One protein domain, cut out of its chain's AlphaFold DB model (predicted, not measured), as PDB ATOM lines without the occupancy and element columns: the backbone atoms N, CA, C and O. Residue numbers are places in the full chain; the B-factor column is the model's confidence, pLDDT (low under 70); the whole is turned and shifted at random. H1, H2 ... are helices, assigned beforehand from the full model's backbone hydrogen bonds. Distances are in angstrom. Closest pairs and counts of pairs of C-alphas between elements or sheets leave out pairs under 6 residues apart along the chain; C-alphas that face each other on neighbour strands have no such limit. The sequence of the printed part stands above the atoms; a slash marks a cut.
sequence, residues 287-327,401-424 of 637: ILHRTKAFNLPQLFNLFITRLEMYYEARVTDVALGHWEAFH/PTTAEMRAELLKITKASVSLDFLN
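What this domain is: This is residues 287 to 327 and 401 to 424 of the 637 residues of the protein "uncharacterized protein LOC113092480" of Carassius auratus (UniProt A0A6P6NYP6). One long helix, H1, makes most of the length, and a small head of two short helices sits at its last end: H2 packs on residues 315 to 319 of H1, and H3 packs on H2. Residues 287 to 295, before H1, fold back beside its first part. The printed part has 65 residues with three named helices, in the order H1, H2, H3, and no named strand; the class is all helix. The whole is loose, with a radius of gyration of the C-alphas of 15.5 A, and flat, spanning 47 by 25 by 13 A.

How they stand to each other: H1, residues 296 to 319, touches H2, residues 404 to 411, with residues 315 to 319 alone. Their closest C-alphas, those of Ala 319 and Arg 407, are 4.6 A apart. The two run opposite ways at a shallow tilt of 5 degrees. H2 touches H3, residues 420 to 423; their closest C-alphas, those of Ala 404 and Leu 423, are 5.2 A apart. H1 and H3 are only just apart, at 8.4 A between their closest C-alphas. Every O i to N i+4 pair is within hydrogen-bond range in H2, and 18 of 20 are in H1; H3 is too short for such a pair.

Where its parts are: H1 begins with C-alpha 296 at (5.991, -10.299, 4.497) and ends with C-alpha 319 at (38.404, -18.288, 13.473), 34.6 A away. H2 measures 10.5 A from first to last C-alpha. H3 measures 5.1 A and ends with C-alpha 423 at (46.601, -16.805, 12.360).

The domain as a whole: The C-alphas farthest apart, those of Phe 294 and Asp 421, are 47.6 A apart. Residues 328 to 400 are not printed; C-alphas 327 and 401 are 11.4 A apart across this cut, which falls in the link from H1 to H2. The link from H2 to H3 is short, with 8 residues. The mean pLDDT of the printed part is 80.5, and residues 290 to 294 are under 70.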
ATOM      1  N   ILE A 287      18.993 -10.007  14.600       82.12
ATOM      2  CA  ILE A 287      18.514 -10.087  13.207       82.12
ATOM      3  C   ILE A 287      17.468  -8.992  12.941       82.12
ATOM      4  O   ILE A 287      17.697  -8.021  12.216       82.12
ATOM      5  N   LEU A 288      16.325  -9.070  13.626       80.56
ATOM      6  CA  LEU A 288      15.197  -8.153  13.426       80.56
ATOM      7  C   LEU A 288      15.381  -6.781  14.104       80.56
ATOM      8  O   LEU A 288      14.597  -5.871  13.851       80.56
ATOM      9  N   HIS A 289      16.380  -6.616  14.983       74.94
ATOM     10  CA  HIS A 289      16.657  -5.393  15.767       74.94
ATOM     11  C   HIS A 289      15.451  -4.784  16.523       74.94
ATOM     12  O   HIS A 289      15.477  -3.611  16.905       74.94
ATOM     13  N   ARG A 290      14.388  -5.566  16.759       69.25
ATOM     14  CA  ARG A 290      13.057  -5.115  17.216       69.25
ATOM     15  C   ARG A 290      12.407  -4.034  16.334       69.25
ATOM     16  O   ARG A 290      11.566  -3.272  16.817       69.25
ATOM     17  N   THR A 291      12.763  -3.977  15.052       65.50
ATOM     18  CA  THR A 291      12.010  -3.233  14.036       65.50
ATOM     19  C   THR A 291      10.671  -3.929  13.794       65.50
ATOM     20  O   THR A 291      10.608  -5.157  13.717       65.50
ATOM     21  N   LYS A 292       9.587  -3.160  13.654       62.97
ATOM     22  CA  LYS A 292       8.317  -3.699  13.159       62.97
ATOM     23  C   LYS A 292       8.381  -3.808  11.630       62.97
ATOM     24  O   LYS A 292       8.271  -2.792  10.953       62.97
ATOM     25  N   ALA A 293       8.528  -5.021  11.095       66.06
ATOM     26  CA  ALA A 293       8.246  -5.276   9.681       66.06
ATOM     27  C   ALA A 293       6.755  -5.009   9.404       66.06
ATOM     28  O   ALA A 293       5.901  -5.384  10.215       66.06
ATOM     29  N   PHE A 294       6.437  -4.337   8.296       60.53
ATOM     30  CA  PHE A 294       5.056  -3.989   7.939       60.53
ATOM     31  C   PHE A 294       4.398  -5.015   7.014       60.53
ATOM     32  O   PHE A 294       3.178  -5.151   7.038       60.53
ATOM     33  N   ASN A 295       5.188  -5.734   6.213       81.62
ATOM     34  CA  ASN A 295       4.717  -6.756   5.281       81.62
ATOM     35  C   ASN A 295       5.667  -7.971   5.245       81.62
ATOM     36  O   ASN A 295       6.756  -7.949   5.829       81.62
ATOM     37  N   LEU A 296       5.237  -9.046   4.577       85.06
ATOM     38  CA  LEU A 296       5.991 -10.299   4.497       85.06
ATOM     39  C   LEU A 296       7.314 -10.172   3.702       85.06
ATOM     40  O   LEU A 296       8.319 -10.664   4.212       85.06
ATOM     41  N   PRO A 297       7.392  -9.462   2.552       87.19
ATOM     42  CA  PRO A 297       8.662  -9.242   1.850       87.19
ATOM     43  C   PRO A 297       9.722  -8.508   2.684       87.19
ATOM     44  O   PRO A 297      10.888  -8.896   2.672       87.19
ATOM     45  N   GLN A 298       9.336  -7.496   3.474       80.69
ATOM     46  CA  GLN A 298      10.253  -6.840   4.414       80.69
ATOM     47  C   GLN A 298      10.771  -7.815   5.472       80.69
ATOM     48  O   GLN A 298      11.952  -7.780   5.803       80.69
ATOM     49  N   LEU A 299       9.907  -8.686   6.006       84.19
ATOM     50  CA  LEU A 299      10.327  -9.699   6.973       84.19
ATOM     51  C   LEU A 299      11.309 -10.694   6.337       84.19
ATOM     52  O   LEU A 299      12.346 -10.967   6.932       84.19
ATOM     53  N   PHE A 300      11.023 -11.175   5.126       86.31
ATOM     54  CA  PHE A 300      11.894 -12.087   4.383       86.31
ATOM     55  C   PHE A 300      13.274 -11.471   4.105       86.31
ATOM     56  O   PHE A 300      14.285 -12.060   4.480       86.31
ATOM     57  N   ASN A 301      13.323 -10.243   3.572       84.50
ATOM     58  CA  ASN A 301      14.575  -9.519   3.321       84.50
ATOM     59  C   ASN A 301      15.406  -9.324   4.609       84.50
ATOM     60  O   ASN A 301      16.618  -9.543   4.626       84.50
ATOM     61  N   LEU A 302      14.748  -8.974   5.724       81.44
ATOM     62  CA  LEU A 302      15.393  -8.847   7.037       81.44
ATOM     63  C   LEU A 302      15.959 -10.170   7.571       81.44
ATOM     64  O   LEU A 302      16.920 -10.130   8.337       81.44
ATOM     65  N   PHE A 303      15.362 -11.308   7.212       83.81
ATOM     66  CA  PHE A 303      15.891 -12.625   7.554       83.81
ATOM     67  C   PHE A 303      17.086 -12.982   6.668       83.81
ATOM     68  O   PHE A 303      18.165 -13.162   7.220       83.81
ATOM     69  N   ILE A 304      16.933 -13.031   5.337       84.94
ATOM     70  CA  ILE A 304      18.000 -13.520   4.443       84.94
ATOM     71  C   ILE A 304      19.298 -12.716   4.612       84.94
ATOM     72  O   ILE A 304      20.335 -13.295   4.915       84.94
ATOM     73  N   THR A 305      19.229 -11.380   4.571       82.44
ATOM     74  CA  THR A 305      20.433 -10.532   4.624       82.44
ATOM     75  C   THR A 305      21.135 -10.577   5.980       82.44
ATOM     76  O   THR A 305      22.358 -10.656   6.054       82.44
ATOM     77  N   ARG A 306      20.386 -10.501   7.087       83.75
ATOM     78  CA  ARG A 306      20.984 -10.318   8.421       83.75
ATOM     79  C   ARG A 306      21.255 -11.612   9.166       83.75
ATOM     80  O   ARG A 306      22.084 -11.593  10.071       83.75
ATOM     81  N   LEU A 307      20.555 -12.700   8.842       85.06
ATOM     82  CA  LEU A 307      20.824 -14.007   9.439       85.06
ATOM     83  C   LEU A 307      22.174 -14.539   8.949       85.06
ATOM     84  O   LEU A 307      22.972 -14.964   9.780       85.06
ATOM     85  N   GLU A 308      22.448 -14.410   7.646       85.19
ATOM     86  CA  GLU A 308      23.742 -14.726   7.033       85.19
ATOM     87  C   GLU A 308      24.867 -13.900   7.675       85.19
ATOM     88  O   GLU A 308      25.692 -14.466   8.388       85.19
ATOM     89  N   MET A 309      24.827 -12.563   7.557       85.19
ATOM     90  CA  MET A 309      25.849 -11.668   8.135       85.19
ATOM     91  C   MET A 309      26.095 -11.893   9.640       85.19
ATOM     92  O   MET A 309      27.213 -11.716  10.122       85.19
ATOM     93  N   TYR A 310      25.063 -12.258  10.414       86.88
ATOM     94  CA  TYR A 310      25.220 -12.523  11.846       86.88
ATOM     95  C   TYR A 310      25.969 -13.829  12.134       86.88
ATOM     96  O   TYR A 310      26.772 -13.864  13.071       86.88
ATOM     97  N   TYR A 311      25.704 -14.896  11.375       86.50
ATOM     98  CA  TYR A 311      26.413 -16.162  11.551       86.50
ATOM     99  C   TYR A 311      27.801 -16.133  10.914       86.50
ATOM    100  O   TYR A 311      28.735 -16.601  11.557       86.50
ATOM    101  N   GLU A 312      27.962 -15.495   9.753       87.00
ATOM    102  CA  GLU A 312      29.255 -15.232   9.112       87.00
ATOM    103  C   GLU A 312      30.212 -14.551  10.100       87.00
ATOM    104  O   GLU A 312      31.221 -15.140  10.481       87.00
ATOM    105  N   ALA A 313      29.819 -13.403  10.667       86.25
ATOM    106  CA  ALA A 313      30.624 -12.700  11.669       86.25
ATOM    107  C   ALA A 313      30.925 -13.539  12.930       86.25
ATOM    108  O   ALA A 313      31.959 -13.342  13.565       86.25
ATOM    109  N   ARG A 314      30.052 -14.486  13.308       85.62
ATOM    110  CA  ARG A 314      30.289 -15.386  14.454       85.62
ATOM    111  C   ARG A 314      31.217 -16.556  14.136       85.62
ATOM    112  O   ARG A 314      31.872 -17.028  15.063       85.62
ATOM    113  N   VAL A 315      31.303 -16.995  12.881       86.12
ATOM    114  CA  VAL A 315      32.347 -17.924  12.423       86.12
ATOM    115  C   VAL A 315      33.680 -17.182  12.326       86.12
ATOM    116  O   VAL A 315      34.667 -17.657  12.881       86.12
ATOM    117  N   THR A 316      33.696 -15.970  11.757       86.88
ATOM    118  CA  THR A 316      34.894 -15.115  11.704       86.88
ATOM    119  C   THR A 316      35.442 -14.810  13.106       86.88
ATOM    120  O   THR A 316      36.629 -15.004  13.330       86.88
ATOM    121  N   ASP A 317      34.608 -14.442  14.091       84.62
ATOM    122  CA  ASP A 317      35.037 -14.268  15.496       84.62
ATOM    123  C   ASP A 317      35.715 -15.531  16.071       84.62
ATOM    124  O   ASP A 317      36.710 -15.443  16.793       84.62
ATOM    125  N   VAL A 318      35.185 -16.723  15.773       84.31
ATOM    126  CA  VAL A 318      35.760 -17.993  16.248       84.31
ATOM    127  C   VAL A 318      37.094 -18.284  15.561       84.31
ATOM    128  O   VAL A 318      38.048 -18.662  16.244       84.31
ATOM    129  N   ALA A 319      37.191 -18.061  14.251       85.25
ATOM    130  CA  ALA A 319      38.404 -18.288  13.473       85.25
ATOM    131  C   ALA A 319      39.509 -17.246  13.753       85.25
ATOM    132  O   ALA A 319      40.688 -17.587  13.797       85.25
ATOM    133  N   LEU A 320      39.156 -15.997  14.068       83.69
ATOM    134  CA  LEU A 320      40.098 -14.967  14.532       83.69
ATOM    135  C   LEU A 320      40.528 -15.145  16.003       83.69
ATOM    136  O   LEU A 320      41.371 -14.399  16.490       83.69
ATOM    137  N   GLY A 321      40.002 -16.142  16.721       77.44
ATOM    138  CA  GLY A 321      40.401 -16.418  18.106       77.44
ATOM    139  C   GLY A 321      39.727 -15.522  19.156       77.44
ATOM    140  O   GLY A 321      40.139 -15.519  20.320       77.44
ATOM    141  N   HIS A 322      38.659 -14.794  18.800       81.44
ATOM    142  CA  HIS A 322      37.885 -13.912  19.689       81.44
ATOM    143  C   HIS A 322      36.997 -14.692  20.684       81.44
ATOM    144  O   HIS A 322      35.829 -14.380  20.934       81.44
ATOM    145  N   TRP A 323      37.533 -15.758  21.281       77.44
ATOM    146  CA  TRP A 323      36.785 -16.656  22.150       77.44
ATOM    147  C   TRP A 323      36.450 -15.984  23.484       77.44
ATOM    148  O   TRP A 323      37.317 -15.824  24.349       77.44
ATOM    149  N   GLU A 324      35.173 -15.648  23.685       72.50
ATOM    150  CA  GLU A 324      34.612 -15.311  24.998       72.50
ATOM    151  C   GLU A 324      34.993 -16.372  26.054       72.50
ATOM    152  O   GLU A 324      35.075 -17.565  25.754       72.50
ATOM    153  N   ALA A 325      35.167 -15.964  27.317       72.50
ATOM    154  CA  ALA A 325      35.592 -16.865  28.398       72.50
ATOM    155  C   ALA A 325      34.685 -18.105  28.567       72.50
ATOM    156  O   ALA A 325      35.168 -19.177  28.925       72.50
ATOM    157  N   PHE A 326      33.388 -17.984  28.253       73.00
ATOM    158  CA  PHE A 326      32.466 -19.123  28.221       73.00
ATOM    159  C   PHE A 326      32.848 -20.154  27.147       73.00
ATOM    160  O   PHE A 326      32.890 -21.345  27.454       73.00
ATOM    161  N   HIS A 327      33.171 -19.711  25.924       76.06
ATOM    162  CA  HIS A 327      33.601 -20.608  24.849       76.06
ATOM    163  C   HIS A 327      34.873 -21.356  25.267       76.06
ATOM    164  O   HIS A 327      34.903 -22.582  25.210       76.06
ATOM    165  N   PRO A 401      38.659 -24.532  17.099       81.69
ATOM    166  CA  PRO A 401      39.852 -24.704  16.277       81.69
ATOM    167  C   PRO A 401      41.087 -24.127  16.986       81.69
ATOM    168  O   PRO A 401      41.190 -22.917  17.186       81.69
ATOM    169  N   THR A 402      42.031 -24.973  17.391       77.69
ATOM    170  CA  THR A 402      43.229 -24.533  18.131       77.69
ATOM    171  C   THR A 402      44.396 -24.151  17.224       77.69
ATOM    172  O   THR A 402      45.128 -23.222  17.564       77.69
ATOM    173  N   THR A 403      44.567 -24.828  16.086       80.62
ATOM    174  CA  THR A 403      45.686 -24.604  15.155       80.62
ATOM    175  C   THR A 403      45.377 -23.507  14.126       80.62
ATOM    176  O   THR A 403      44.218 -23.123  13.942       80.62
ATOM    177  N   ALA A 404      46.402 -22.977  13.452       83.00
ATOM    178  CA  ALA A 404      46.224 -21.945  12.429       83.00
ATOM    179  C   ALA A 404      45.470 -22.485  11.198       83.00
ATOM    180  O   ALA A 404      44.619 -21.795  10.643       83.00
ATOM    181  N   GLU A 405      45.702 -23.747  10.838       82.94
ATOM    182  CA  GLU A 405      45.097 -24.439   9.696       82.94
ATOM    183  C   GLU A 405      43.606 -24.690   9.949       82.94
ATOM    184  O   GLU A 405      42.770 -24.301   9.137       82.94
ATOM    185  N   MET A 406      43.236 -25.224  11.125       82.00
ATOM    186  CA  MET A 406      41.826 -25.393  11.512       82.00
ATOM    187  C   MET A 406      41.059 -24.061  11.509       82.00
ATOM    188  O   MET A 406      39.863 -24.017  11.213       82.00
ATOM    189  N   ARG A 407      41.740 -22.962  11.856       85.44
ATOM    190  CA  ARG A 407      41.176 -21.606  11.832       85.44
ATOM    191  C   ARG A 407      41.062 -21.070  10.400       85.44
ATOM    192  O   ARG A 407      40.058 -20.436  10.089       85.44
ATOM    193  N   ALA A 408      42.017 -21.377   9.522       85.00
ATOM    194  CA  ALA A 408      41.967 -21.039   8.101       85.00
ATOM    195  C   ALA A 408      40.831 -21.775   7.365       85.00
ATOM    196  O   ALA A 408      40.086 -21.140   6.622       85.00
ATOM    197  N   GLU A 409      40.623 -23.074   7.618       83.62
ATOM    198  CA  GLU A 409      39.497 -23.831   7.042       83.62
ATOM    199  C   GLU A 409      38.138 -23.218   7.414       83.62
ATOM    200  O   GLU A 409      37.259 -23.080   6.565       83.62
ATOM    201  N   LEU A 410      37.970 -22.765   8.661       82.88
ATOM    202  CA  LEU A 410      36.748 -22.079   9.093       82.88
ATOM    203  C   LEU A 410      36.583 -20.683   8.475       82.88
ATOM    204  O   LEU A 410      35.447 -20.254   8.272       82.88
ATOM    205  N   LEU A 411      37.674 -19.988   8.126       85.62
ATOM    206  CA  LEU A 411      37.582 -18.741   7.361       85.62
ATOM    207  C   LEU A 411      37.064 -18.973   5.937       85.62
ATOM    208  O   LEU A 411      36.281 -18.145   5.484       85.62
ATOM    209  N   LYS A 412      37.374 -20.103   5.278       84.31
ATOM    210  CA  LYS A 412      36.841 -20.441   3.934       84.31
ATOM    211  C   LYS A 412      35.308 -20.560   3.882       84.31
ATOM    212  O   LYS A 412      34.726 -20.453   2.809       84.31
ATOM    213  N   ILE A 413      34.651 -20.778   5.026       82.75
ATOM    214  CA  ILE A 413      33.179 -20.798   5.155       82.75
ATOM    215  C   ILE A 413      32.596 -19.365   5.148       82.75
ATOM    216  O   ILE A 413      31.393 -19.164   4.992       82.75
ATOM    217  N   THR A 414      33.447 -18.350   5.309       79.25
ATOM    218  CA  THR A 414      33.105 -16.922   5.314       79.25
ATOM    219  C   THR A 414      33.743 -16.213   4.121       79.25
ATOM    220  O   THR A 414      34.695 -16.708   3.527       79.25
ATOM    221  N   LYS A 415      33.286 -15.005   3.784       72.75
ATOM    222  CA  LYS A 415      33.895 -14.192   2.710       72.75
ATOM    223  C   LYS A 415      35.191 -13.475   3.144       72.75
ATOM    224  O   LYS A 415      35.608 -12.521   2.492       72.75
ATOM    225  N   ALA A 416      35.812 -13.887   4.254       71.75
ATOM    226  CA  ALA A 416      37.012 -13.271   4.817       71.75
ATOM    227  C   ALA A 416      38.263 -14.127   4.553       71.75
ATOM    228  O   ALA A 416      38.368 -15.249   5.039       71.75
ATOM    229  N   SER A 417      39.242 -13.566   3.841       72.50
ATOM    230  CA  SER A 417      40.567 -14.163   3.625       72.50
ATOM    231  C   SER A 417      41.627 -13.488   4.499       72.50
ATOM    232  O   SER A 417      41.657 -12.263   4.603       72.50
ATOM    233  N   VAL A 418      42.512 -14.285   5.098       78.19
ATOM    234  CA  VAL A 418      43.588 -13.854   6.008       78.19
ATOM    235  C   VAL A 418      44.789 -14.785   5.791       78.19
ATOM    236  O   VAL A 418      44.582 -15.968   5.518       78.19
ATOM    237  N   SER A 419      46.029 -14.288   5.887       80.19
ATOM    238  CA  SER A 419      47.223 -15.137   5.751       80.19
ATOM    239  C   SER A 419      47.378 -16.103   6.932       80.19
ATOM    240  O   SER A 419      46.959 -15.812   8.057       80.19
ATOM    241  N   LEU A 420      48.016 -17.253   6.695       79.38
ATOM    242  CA  LEU A 420      48.284 -18.234   7.750       79.38
ATOM    243  C   LEU A 420      49.195 -17.643   8.845       79.38
ATOM    244  O   LEU A 420      48.980 -17.891  10.029       79.38
ATOM    245  N   ASP A 421      50.129 -16.770   8.462       79.38
ATOM    246  CA  ASP A 421      51.053 -16.071   9.367       79.38
ATOM    247  C   ASP A 421      50.335 -15.172  10.380       79.38
ATOM    248  O   ASP A 421      50.733 -15.105  11.538       79.38
ATOM    249  N   PHE A 422      49.233 -14.526   9.981       82.25
ATOM    250  CA  PHE A 422      48.401 -13.731  10.891       82.25
ATOM    251  C   PHE A 422      47.609 -14.615  11.871       82.25
ATOM    252  O   PHE A 422      47.279 -14.191  12.980       82.25
ATOM    253  N   LEU A 423      47.275 -15.849  11.479       81.56
ATOM    254  CA  LEU A 423      46.601 -16.805  12.360       81.56
ATOM    255  C   LEU A 423      47.574 -17.456  13.357       81.56
ATOM    256  O   LEU A 423      47.130 -17.887  14.427       81.56
ATOM    257  N   ASN A 424      48.868 -17.503  13.039       78.19
ATOM    258  CA  ASN A 424      49.910 -18.049  13.904       78.19
ATOM    259  C   ASN A 424      50.147 -17.201  15.177       78.19
ATOM    260  O   ASN A 424      49.937 -15.987  15.182       78.19
TER     261      ASN A 424